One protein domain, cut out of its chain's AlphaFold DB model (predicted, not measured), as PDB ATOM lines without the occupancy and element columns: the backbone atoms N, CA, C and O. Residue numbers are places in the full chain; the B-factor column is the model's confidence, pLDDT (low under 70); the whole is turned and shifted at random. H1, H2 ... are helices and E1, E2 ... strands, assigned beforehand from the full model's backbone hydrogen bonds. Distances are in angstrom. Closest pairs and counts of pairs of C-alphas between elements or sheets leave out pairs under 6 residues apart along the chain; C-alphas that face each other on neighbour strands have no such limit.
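Overview. This is residues 56 to 135 of the 155 residues of an uncharacterized protein of Deltaproteobacteria bacterium CG2_30_63_29 (UniProt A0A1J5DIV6). Two layers: a helical hairpin, H1 and H2, covers one face of a three-stranded sheet, the other face bare. The 80 printed residues run E1, E2, H1, H2, E3, mixed in class; the antiparallel sheet's order is E1, E2, E3. It is compact, radius of gyration of the C-alphas 11.9 A, yet elongated, spanning 36 by 21 by 19 A.

Arrangement. E1, residues 56 to 60, and E2, residues 65 to 71, form a hairpin; N 57 and O 69 are 2.9 A apart. H1, residues 75 to 95, is on the sheet at a height of 8.8 A. H2, residues 104 to 121, touches H1 with residues 114 to 121 alone, the closest C-alphas being Ala 84 and Ala 121, 6.0 A, opposite ways at a steep tilt of 41 degrees. H2 is on the same face, over E3, residues 127 to 134, at a height of 7.9 A. E3 is antiparallel to E2; N 68 and O 131 are 2.8 A apart. Every O i to N i+4 pair is within hydrogen-bond range in H2, 14 of 17 in H1.

Along the chain. E1 begins at C-alpha 56 (-31.378, 21.445, -8.026). H1, 30.0 A long, has a kink of 43 degrees near residue 83; H2 is 25.6 A. E3, 20.9 A, ends at C-alpha 134 (-33.794, 12.407, 6.786).

Size, cuts and confidence. The printed part has no cut or long link, and no printed residue is under 70.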
ATOM      1  N   SER A  56     -31.235  22.310  -9.193       85.00
ATOM      2  CA  SER A  56     -31.378  21.445  -8.026       85.00
ATOM      3  C   SER A  56     -30.969  22.236  -6.786       85.00
ATOM      4  O   SER A  56     -29.863  22.778  -6.724       85.00
ATOM      5  N   GLU A  57     -31.882  22.353  -5.828       86.81
ATOM      6  CA  GLU A  57     -31.684  23.082  -4.579       86.81
ATOM      7  C   GLU A  57     -31.999  22.175  -3.391       86.81
ATOM      8  O   GLU A  57     -33.047  21.532  -3.345       86.81
ATOM      9  N   THR A  58     -31.106  22.159  -2.402       91.25
ATOM     10  CA  THR A  58     -31.322  21.454  -1.137       91.25
ATOM     11  C   THR A  58     -31.687  22.456  -0.049       91.25
ATOM     12  O   THR A  58     -30.962  23.424   0.190       91.25
ATOM     13  N   MET A  59     -32.795  22.215   0.648       90.94
ATOM     14  CA  MET A  59     -33.285  23.047   1.740       90.94
ATOM     15  C   MET A  59     -33.366  22.233   3.027       90.94
ATOM     16  O   MET A  59     -34.104  21.257   3.118       90.94
ATOM     17  N   GLN A  60     -32.655  22.674   4.064       92.19
ATOM     18  CA  GLN A  60     -32.869  22.141   5.405       92.19
ATOM     19  C   GLN A  60     -34.217  22.636   5.939       92.19
ATOM     20  O   GLN A  60     -34.448  23.854   5.980       92.19
ATOM     21  N   LEU A  61     -35.075  21.699   6.346       91.56
ATOM     22  CA  LEU A  61     -36.399  21.993   6.889       91.56
ATOM     23  C   LEU A  61     -36.337  21.999   8.417       91.56
ATOM     24  O   LEU A  61     -36.397  23.060   9.033       91.56
ATOM     25  N   SER A  62     -36.083  20.849   9.029       87.50
ATOM     26  CA  SER A  62     -35.954  20.738  10.480       87.50
ATOM     27  C   SER A  62     -34.727  19.925  10.880       87.50
ATOM     28  O   SER A  62     -33.847  19.619  10.065       87.50
ATOM     29  N   GLU A  63     -34.583  19.666  12.175       86.38
ATOM     30  CA  GLU A  63     -33.411  18.994  12.714       86.38
ATOM     31  C   GLU A  63     -33.303  17.561  12.165       86.38
ATOM     32  O   GLU A  63     -34.030  16.662  12.572       86.38
ATOM     33  N   GLY A  64     -32.373  17.350  11.228       88.38
ATOM     34  CA  GLY A  64     -32.168  16.055  10.578       88.38
ATOM     35  C   GLY A  64     -33.074  15.784   9.375       88.38
ATOM     36  O   GLY A  64     -32.991  14.684   8.847       88.38
ATOM     37  N   TYR A  65     -33.875  16.749   8.908       92.75
ATOM     38  CA  TYR A  65     -34.695  16.632   7.694       92.75
ATOM     39  C   TYR A  65     -34.284  17.660   6.637       92.75
ATOM     40  O   TYR A  65     -34.064  18.839   6.943       92.75
ATOM     41  N   TRP A  66     -34.224  17.239   5.375       95.12
ATOM     42  CA  TRP A  66     -33.967  18.134   4.248       95.12
ATOM     43  C   TRP A  66     -34.769  17.741   3.017       95.12
ATOM     44  O   TRP A  66     -35.141  16.585   2.832       95.12
ATOM     45  N   LEU A  67     -35.032  18.738   2.183       94.06
ATOM     46  CA  LEU A  67     -35.757  18.620   0.933       94.06
ATOM     47  C   LEU A  67     -34.801  18.878  -0.221       94.06
ATOM     48  O   LEU A  67     -34.086  19.879  -0.203       94.06
ATOM     49  N   GLU A  68     -34.818  18.021  -1.228       92.44
ATOM     50  CA  GLU A  68     -34.231  18.317  -2.529       92.44
ATOM     51  C   GLU A  68     -35.348  18.680  -3.504       92.44
ATOM     52  O   GLU A  68     -36.341  17.964  -3.642       92.44
ATOM     53  N   LEU A  69     -35.186  19.825  -4.155       89.88
ATOM     54  CA  LEU A  69     -36.123  20.384  -5.115       89.88
ATOM     55  C   LEU A  69     -35.423  20.538  -6.459       89.88
ATOM     56  O   LEU A  69     -34.407  21.227  -6.553       89.88
ATOM     57  N   SER A  70     -36.010  19.964  -7.504       88.44
ATOM     58  CA  SER A  70     -35.637  20.250  -8.889       88.44
ATOM     59  C   SER A  70     -36.667  21.184  -9.515       88.44
ATOM     60  O   SER A  70     -37.861  20.874  -9.531       88.44
ATOM     61  N   ARG A  71     -36.221  22.330 -10.036       82.81
ATOM     62  CA  ARG A  71     -37.106  23.355 -10.604       82.81
ATOM     63  C   ARG A  71     -36.517  24.093 -11.800       82.81
ATOM     64  O   ARG A  71     -35.301  24.186 -11.940       82.81
ATOM     65  N   THR A  72     -37.369  24.713 -12.608       82.88
ATOM     66  CA  THR A  72     -36.920  25.652 -13.647       82.88
ATOM     67  C   THR A  72     -36.404  26.957 -13.005       82.88
ATOM     68  O   THR A  72     -37.012  27.469 -12.052       82.88
ATOM     69  N   PRO A  73     -35.272  27.518 -13.479       75.50
ATOM     70  CA  PRO A  73     -34.712  28.765 -12.976       75.50
ATOM     71  C   PRO A  73     -35.657  29.938 -13.222       75.50
ATOM     72  O   PRO A  73     -35.951  30.299 -14.355       75.50
ATOM     73  N   ASP A  74     -36.066  30.579 -12.133       79.31
ATOM     74  CA  ASP A  74     -36.840  31.816 -12.154       79.31
ATOM     75  C   ASP A  74     -36.485  32.690 -10.940       79.31
ATOM     76  O   ASP A  74     -36.242  32.187  -9.831       79.31
ATOM     77  N   GLU A  75     -36.430  34.009 -11.154       71.75
ATOM     78  CA  GLU A  75     -36.139  34.994 -10.108       71.75
ATOM     79  C   GLU A  75     -37.287  35.131  -9.108       71.75
ATOM     80  O   GLU A  75     -37.024  35.287  -7.912       71.75
ATOM     81  N   ARG A  76     -38.548  35.032  -9.555       73.88
ATOM     82  CA  ARG A  76     -39.702  35.103  -8.643       73.88
ATOM     83  C   ARG A  76     -39.762  33.859  -7.765       73.88
ATOM     84  O   ARG A  76     -39.984  33.985  -6.560       73.88
ATOM     85  N   GLY A  77     -39.428  32.699  -8.331       74.44
ATOM     86  CA  GLY A  77     -39.334  31.436  -7.600       74.44
ATOM     87  C   GLY A  77     -38.389  31.471  -6.392       74.44
ATOM     88  O   GLY A  77     -38.696  30.869  -5.370       74.44
ATOM     89  N   ARG A  78     -37.285  32.238  -6.436       75.38
ATOM     90  CA  ARG A  78     -36.369  32.353  -5.280       75.38
ATOM     91  C   ARG A  78     -36.995  33.055  -4.073       75.38
ATOM     92  O   ARG A  78     -36.759  32.633  -2.946       75.38
ATOM     93  N   ARG A  79     -37.768  34.125  -4.286       79.00
ATOM     94  CA  ARG A  79     -38.440  34.832  -3.177       79.00
ATOM     95  C   ARG A  79     -39.590  34.004  -2.617       79.00
ATOM     96  O   ARG A  79     -39.667  33.838  -1.406       79.00
ATOM     97  N   ALA A  80     -40.397  33.428  -3.503       83.06
ATOM     98  CA  ALA A  80     -41.503  32.555  -3.129       83.06
ATOM     99  C   ALA A  80     -41.034  31.326  -2.325       83.06
ATOM    100  O   ALA A  80     -41.654  30.989  -1.324       83.06
ATOM    101  N   LEU A  81     -39.894  30.715  -2.677       84.69
ATOM    102  CA  LEU A  81     -39.290  29.636  -1.880       84.69
ATOM    103  C   LEU A  81     -38.906  30.072  -0.463       84.69
ATOM    104  O   LEU A  81     -39.057  29.301   0.482       84.69
ATOM    105  N   GLY A  82     -38.410  31.302  -0.309       83.50
ATOM    106  CA  GLY A  82     -38.090  31.866   1.001       83.50
ATOM    107  C   GLY A  82     -39.322  32.006   1.897       83.50
ATOM    108  O   GLY A  82     -39.238  31.720   3.088       83.50
ATOM    109  N   GLU A  83     -40.461  32.392   1.320       83.62
ATOM    110  CA  GLU A  83     -41.746  32.502   2.024       83.62
ATOM    111  C   GLU A  83     -42.347  31.117   2.318       83.62
ATOM    112  O   GLU A  83     -42.760  30.848   3.447       83.62
ATOM    113  N   ALA A  84     -42.295  30.204   1.342       88.62
ATOM    114  CA  ALA A  84     -42.795  28.835   1.466       88.62
ATOM    115  C   ALA A  84     -42.050  28.013   2.519       88.62
ATOM    116  O   ALA A  84     -42.622  27.108   3.125       88.62
ATOM    117  N   ARG A  85     -40.772  28.332   2.757       90.31
ATOM    118  CA  ARG A  85     -39.914  27.598   3.687       90.31
ATOM    119  C   ARG A  85     -40.560  27.422   5.055       90.31
ATOM    120  O   ARG A  85     -40.510  26.324   5.591       90.31
ATOM    121  N   GLN A  86     -41.189  28.458   5.607       90.19
ATOM    122  CA  GLN A  86     -41.794  28.360   6.936       90.19
ATOM    123  C   GLN A  86     -42.939  27.334   6.979       90.19
ATOM    124  O   GLN A  86     -43.026  26.569   7.936       90.19
ATOM    125  N   TRP A  87     -43.771  27.272   5.937       90.56
ATOM    126  CA  TRP A  87     -44.868  26.303   5.842       90.56
ATOM    127  C   TRP A  87     -44.368  24.876   5.615       90.56
ATOM    128  O   TRP A  87     -44.921  23.940   6.183       90.56
ATOM    129  N   LEU A  88     -43.294  24.702   4.836       94.00
ATOM    130  CA  LEU A  88     -42.666  23.390   4.642       94.00
ATOM    131  C   LEU A  88     -42.079  22.853   5.951       94.00
ATOM    132  O   LEU A  88     -42.241  21.674   6.256       94.00
ATOM    133  N   ILE A  89     -41.430  23.719   6.735       93.56
ATOM    134  CA  ILE A  89     -40.913  23.372   8.066       93.56
ATOM    135  C   ILE A  89     -42.060  22.946   8.977       93.56
ATOM    136  O   ILE A  89     -42.014  21.867   9.561       93.56
ATOM    137  N   GLU A  90     -43.113  23.762   9.049       93.81
ATOM    138  CA  GLU A  90     -44.281  23.475   9.879       93.81
ATOM    139  C   GLU A  90     -44.957  22.154   9.487       93.81
ATOM    140  O   GLU A  90     -45.298  21.351  10.357       93.81
ATOM    141  N   TYR A  91     -45.096  21.883   8.185       94.19
ATOM    142  CA  TYR A  91     -45.641  20.621   7.698       94.19
ATOM    143  C   TYR A  91     -44.787  19.427   8.134       94.19
ATOM    144  O   TYR A  91     -45.336  18.451   8.654       94.19
ATOM    145  N   VAL A  92     -43.463  19.493   7.942       95.25
ATOM    146  CA  VAL A  92     -42.552  18.401   8.316       95.25
ATOM    147  C   VAL A  92     -42.609  18.133   9.813       95.25
ATOM    148  O   VAL A  92     -42.795  16.984  10.206       95.25
ATOM    149  N   ASP A  93     -42.545  19.176  10.638       92.94
ATOM    150  CA  ASP A  93     -42.556  19.034  12.096       92.94
ATOM    151  C   ASP A  93     -43.871  18.445  12.633       92.94
ATOM    152  O   ASP A  93     -43.874  17.754  13.653       92.94
ATOM    153  N   GLN A  94     -44.995  18.696  11.954       94.50
ATOM    154  CA  GLN A  94     -46.311  18.214  12.383       94.50
ATOM    155  C   GLN A  94     -46.672  16.824  11.838       94.50
ATOM    156  O   GLN A  94     -47.416  16.095  12.496       94.50
ATOM    157  N   ASN A  95     -46.194  16.457  10.644       93.50
ATOM    158  CA  ASN A  95     -46.732  15.309   9.897       93.50
ATOM    159  C   ASN A  95     -45.707  14.207   9.616       93.50
ATOM    160  O   ASN A  95     -46.085  13.038   9.463       93.50
ATOM    161  N   VAL A  96     -44.422  14.550   9.520       93.44
ATOM    162  CA  VAL A  96     -43.387  13.601   9.110       93.44
ATOM    163  C   VAL A  96     -42.817  12.900  10.332       93.44
ATOM    164  O   VAL A  96     -42.445  13.510  11.328       93.44
ATOM    165  N   THR A  97     -42.711  11.576  10.242       92.31
ATOM    166  CA  THR A  97     -42.071  10.757  11.275       92.31
ATOM    167  C   THR A  97     -40.944   9.928  10.665       92.31
ATOM    168  O   THR A  97     -41.059   9.512   9.509       92.31
ATOM    169  N   PRO A  98     -39.872   9.602  11.415       91.00
ATOM    170  CA  PRO A  98     -38.797   8.756  10.891       91.00
ATOM    171  C   PRO A  98     -39.297   7.382  10.423       91.00
ATOM    172  O   PRO A  98     -38.839   6.855   9.416       91.00
ATOM    173  N   ALA A  99     -40.289   6.807  11.115       88.81
ATOM    174  CA  ALA A  99     -40.897   5.542  10.708       88.81
ATOM    175  C   ALA A  99     -41.637   5.659   9.364       88.81
ATOM    176  O   ALA A  99     -41.473   4.791   8.512       88.81
ATOM    177  N   GLY A 100     -42.396   6.742   9.160       88.38
ATOM    178  CA  GLY A 100     -43.086   7.006   7.895       88.38
ATOM    179  C   GLY A 100     -42.126   7.222   6.724       88.38
ATOM    180  O   GLY A 100     -42.410   6.787   5.618       88.38
ATOM    181  N   MET A 101     -40.944   7.791   6.972       92.25
ATOM    182  CA  MET A 101     -39.902   7.958   5.949       92.25
ATOM    183  C   MET A 101     -39.297   6.638   5.443       92.25
ATOM    184  O   MET A 101     -38.638   6.622   4.406       92.25
ATOM    185  N   HIS A 102     -39.470   5.534   6.173       90.31
ATOM    186  CA  HIS A 102     -39.015   4.201   5.761       90.31
ATOM    187  C   HIS A 102     -40.111   3.364   5.096       90.31
ATOM    188  O   HIS A 102     -39.822   2.285   4.575       90.31
ATOM    189  N   ASP A 103     -41.354   3.842   5.122       90.38
ATOM    190  CA  ASP A 103     -42.461   3.250   4.390       90.38
ATOM    191  C   ASP A 103     -42.573   3.958   3.029       90.38
ATOM    192  O   ASP A 103     -42.806   5.166   2.993       90.38
ATOM    193  N   PRO A 104     -42.411   3.249   1.897       90.12
ATOM    194  CA  PRO A 104     -42.433   3.877   0.577       90.12
ATOM    195  C   PRO A 104     -43.773   4.558   0.256       90.12
ATOM    196  O   PRO A 104     -43.786   5.542  -0.479       90.12
ATOM    197  N   ILE A 105     -44.891   4.073   0.808       93.12
ATOM    198  CA  ILE A 105     -46.219   4.657   0.573       93.12
ATOM    199  C   ILE A 105     -46.347   5.980   1.332       93.12
ATOM    200  O   ILE A 105     -46.800   6.983   0.775       93.12
ATOM    201  N   LEU A 106     -45.928   6.002   2.600       91.88
ATOM    202  CA  LEU A 106     -45.956   7.223   3.407       91.88
ATOM    203  C   LEU A 106     -44.931   8.247   2.919       91.88
ATOM    204  O   LEU A 106     -45.271   9.420   2.816       91.88
ATOM    205  N   LEU A 107     -43.726   7.814   2.538       92.50
ATOM    206  CA  LEU A 107     -42.714   8.689   1.947       92.50
ATOM    207  C   LEU A 107     -43.228   9.361   0.669       92.50
ATOM    208  O   LEU A 107     -43.089  10.573   0.526       92.50
ATOM    209  N   GLN A 108     -43.872   8.604  -0.225       93.25
ATOM    210  CA  GLN A 108     -44.487   9.184  -1.417       93.25
ATOM    211  C   GLN A 108     -45.582  10.192  -1.046       93.25
ATOM    212  O   GLN A 108     -45.615  11.283  -1.601       93.25
ATOM    213  N   THR A 109     -46.417   9.870  -0.054       94.50
ATOM    214  CA  THR A 109     -47.469  10.779   0.432       94.50
ATOM    215  C   THR A 109     -46.884  12.093   0.967       94.50
ATOM    216  O   THR A 109     -47.442  13.159   0.718       94.50
ATOM    217  N   TYR A 110     -45.751  12.042   1.675       94.75
ATOM    218  CA  TYR A 110     -45.055  13.243   2.141       94.75
ATOM    219  C   TYR A 110     -44.468  14.055   0.986       94.75
ATOM    220  O   TYR A 110     -44.610  15.277   0.975       94.75
ATOM    221  N   ASN A 111     -43.838  13.395   0.009       94.06
ATOM    222  CA  ASN A 111     -43.285  14.066  -1.169       94.06
ATOM    223  C   ASN A 111     -44.381  14.761  -1.985       94.06
ATOM    224  O   ASN A 111     -44.206  15.913  -2.373       94.06
ATOM    225  N   ASP A 112     -45.522  14.098  -2.188       93.50
ATOM    226  CA  ASP A 112     -46.662  14.660  -2.914       93.50
ATOM    227  C   ASP A 112     -47.247  15.870  -2.172       93.50
ATOM    228  O   ASP A 112     -47.442  16.925  -2.770       93.50
ATOM    229  N   ALA A 113     -47.431  15.779  -0.852       93.94
ATOM    230  CA  ALA A 113     -47.930  16.903  -0.059       93.94
ATOM    231  C   ALA A 113     -46.963  18.102  -0.049       93.94
ATOM    232  O   ALA A 113     -47.389  19.252  -0.149       93.94
ATOM    233  N   LEU A 114     -45.652  17.853   0.046       93.94
ATOM    234  CA  LEU A 114     -44.634  18.906  -0.043       93.94
ATOM    235  C   LEU A 114     -44.577  19.521  -1.442       93.94
ATOM    236  O   LEU A 114     -44.375  20.729  -1.571       93.94
ATOM    237  N   ARG A 115     -44.783  18.714  -2.486       92.69
ATOM    238  CA  ARG A 115     -44.921  19.200  -3.857       92.69
ATOM    239  C   ARG A 115     -46.137  20.103  -4.000       92.69
ATOM    240  O   ARG A 115     -45.983  21.171  -4.575       92.69
ATOM    241  N   ASP A 116     -47.290  19.724  -3.462       91.06
ATOM    242  CA  ASP A 116     -48.501  20.549  -3.518       91.06
ATOM    243  C   ASP A 116     -48.288  21.895  -2.812       91.06
ATOM    244  O   ASP A 116     -48.549  22.943  -3.397       91.06
ATOM    245  N   LEU A 117     -47.683  21.895  -1.617       90.81
ATOM    246  CA  LEU A 117     -47.316  23.132  -0.913       90.81
ATOM    247  C   LEU A 117     -46.360  24.013  -1.732       90.81
ATOM    248  O   LEU A 117     -46.478  25.239  -1.747       90.81
ATOM    249  N   LEU A 118     -45.403  23.394  -2.428       90.00
ATOM    250  CA  LEU A 118     -44.490  24.099  -3.319       90.00
ATOM    251  C   LEU A 118     -45.180  24.607  -4.586       90.00
ATOM    252  O   LEU A 118     -44.793  25.662  -5.064       90.00
ATOM    253  N   VAL A 119     -46.176  23.904  -5.122       88.81
ATOM    254  CA  VAL A 119     -46.980  24.301  -6.294       88.81
ATOM    255  C   VAL A 119     -48.027  25.370  -5.947       88.81
ATOM    256  O   VAL A 119     -48.472  26.116  -6.817       88.81
ATOM    257  N   ASP A 120     -48.414  25.487  -4.683       86.06
ATOM    258  CA  ASP A 120     -49.232  26.608  -4.222       86.06
ATOM    259  C   ASP A 120     -48.383  27.877  -4.063       86.06
ATOM    260  O   ASP A 120     -48.821  28.983  -4.391       86.06
ATOM    261  N   ALA A 121     -47.142  27.729  -3.589       84.44
ATOM    262  CA  ALA A 121     -46.219  28.849  -3.420       84.44
ATOM    263  C   ALA A 121     -45.513  29.268  -4.724       84.44
ATOM    264  O   ALA A 121     -45.228  30.447  -4.944       84.44
ATOM    265  N   LEU A 122     -45.205  28.306  -5.588       79.25
ATOM    266  CA  LEU A 122     -44.543  28.467  -6.882       79.25
ATOM    267  C   LEU A 122     -45.519  28.090  -7.980       79.25
ATOM    268  O   LEU A 122     -46.333  27.210  -7.803       79.25
ATOM    269  N   SER A 123     -45.406  28.661  -9.173       76.50
ATOM    270  CA  SER A 123     -46.255  28.193 -10.273       76.50
ATOM    271  C   SER A 123     -46.022  26.697 -10.579       76.50
ATOM    272  O   SER A 123     -44.865  26.268 -10.585       76.50
ATOM    273  N   PRO A 124     -47.070  25.914 -10.913       72.31
ATOM    274  CA  PRO A 124     -46.961  24.471 -11.164       72.31
ATOM    275  C   PRO A 124     -45.909  24.102 -12.214       72.31
ATOM    276  O   PRO A 124     -45.265  23.065 -12.125       72.31
ATOM    277  N   SER A 125     -45.714  24.980 -13.200       70.75
ATOM    278  CA  SER A 125     -44.736  24.825 -14.278       70.75
ATOM    279  C   SER A 125     -43.279  24.903 -13.819       70.75
ATOM    280  O   SER A 125     -42.391  24.602 -14.605       70.75
ATOM    281  N   LEU A 126     -43.018  25.356 -12.591       77.31
ATOM    282  CA  LEU A 126     -41.666  25.523 -12.073       77.31
ATOM    283  C   LEU A 126     -41.184  24.293 -11.305       77.31
ATOM    284  O   LEU A 126     -39.981  24.080 -11.260       77.31
ATOM    285  N   VAL A 127     -42.073  23.493 -10.709       81.38
ATOM    286  CA  VAL A 127     -41.694  22.365  -9.840       81.38
ATOM    287  C   VAL A 127     -41.653  21.066 -10.641       81.38
ATOM    288  O   VAL A 127     -42.687  20.570 -11.091       81.38
ATOM    289  N   VAL A 128     -40.458  20.493 -10.788       80.44
ATOM    290  CA  VAL A 128     -40.245  19.258 -11.557       80.44
ATOM    291  C   VAL A 128     -40.250  18.039 -10.647       80.44
ATOM    292  O   VAL A 128     -40.994  17.096 -10.906       80.44
ATOM    293  N   ASP A 129     -39.451  18.074  -9.580       85.25
ATOM    294  CA  ASP A 129     -39.297  16.951  -8.655       85.25
ATOM    295  C   ASP A 129     -39.054  17.423  -7.217       85.25
ATOM    296  O   ASP A 129     -38.453  18.480  -6.998       85.25
ATOM    297  N   VAL A 130     -39.531  16.633  -6.253       91.00
ATOM    298  CA  VAL A 130     -39.455  16.908  -4.814       91.00
ATOM    299  C   VAL A 130     -39.140  15.615  -4.076       91.00
ATOM    300  O   VAL A 130     -39.911  14.656  -4.136       91.00
ATOM    301  N   GLN A 131     -38.030  15.603  -3.341       93.88
ATOM    302  CA  GLN A 131     -37.606  14.444  -2.563       93.88
ATOM    303  C   GLN A 131     -37.262  14.847  -1.133       93.88
ATOM    304  O   GLN A 131     -36.377  15.670  -0.892       93.88
ATOM    305  N   LEU A 132     -37.977  14.264  -0.175       94.12
ATOM    306  CA  LEU A 132     -37.719  14.433   1.245       94.12
ATOM    307  C   LEU A 132     -36.730  13.377   1.740       94.12
ATOM    308  O   LEU A 132     -36.862  12.181   1.472       94.12
ATOM    309  N   PHE A 133     -35.785  13.821   2.557       93.31
ATOM    310  CA  PHE A 133     -34.769  12.983   3.166       93.31
ATOM    311  C   PHE A 133     -34.676  13.236   4.666       93.31
ATOM    312  O   PHE A 133     -35.104  14.274   5.181       93.31
ATOM    313  N   HIS A 134     -34.092  12.269   5.371       94.00
ATOM    314  CA  HIS A 134     -33.794  12.407   6.786       94.00
ATOM    315  C   HIS A 134     -32.478  11.722   7.169       94.00
ATOM    316  O   HIS A 134     -32.041  10.759   6.535       94.00
ATOM    317  N   ASP A 135     -31.865  12.200   8.248       91.81
ATOM    318  CA  ASP A 135     -30.675  11.617   8.857       91.81
ATOM    319  C   ASP A 135     -31.085  10.432   9.737       91.81
ATOM    320  O   ASP A 135     -31.536  10.595  10.875       91.81
TER     321      ASP A 135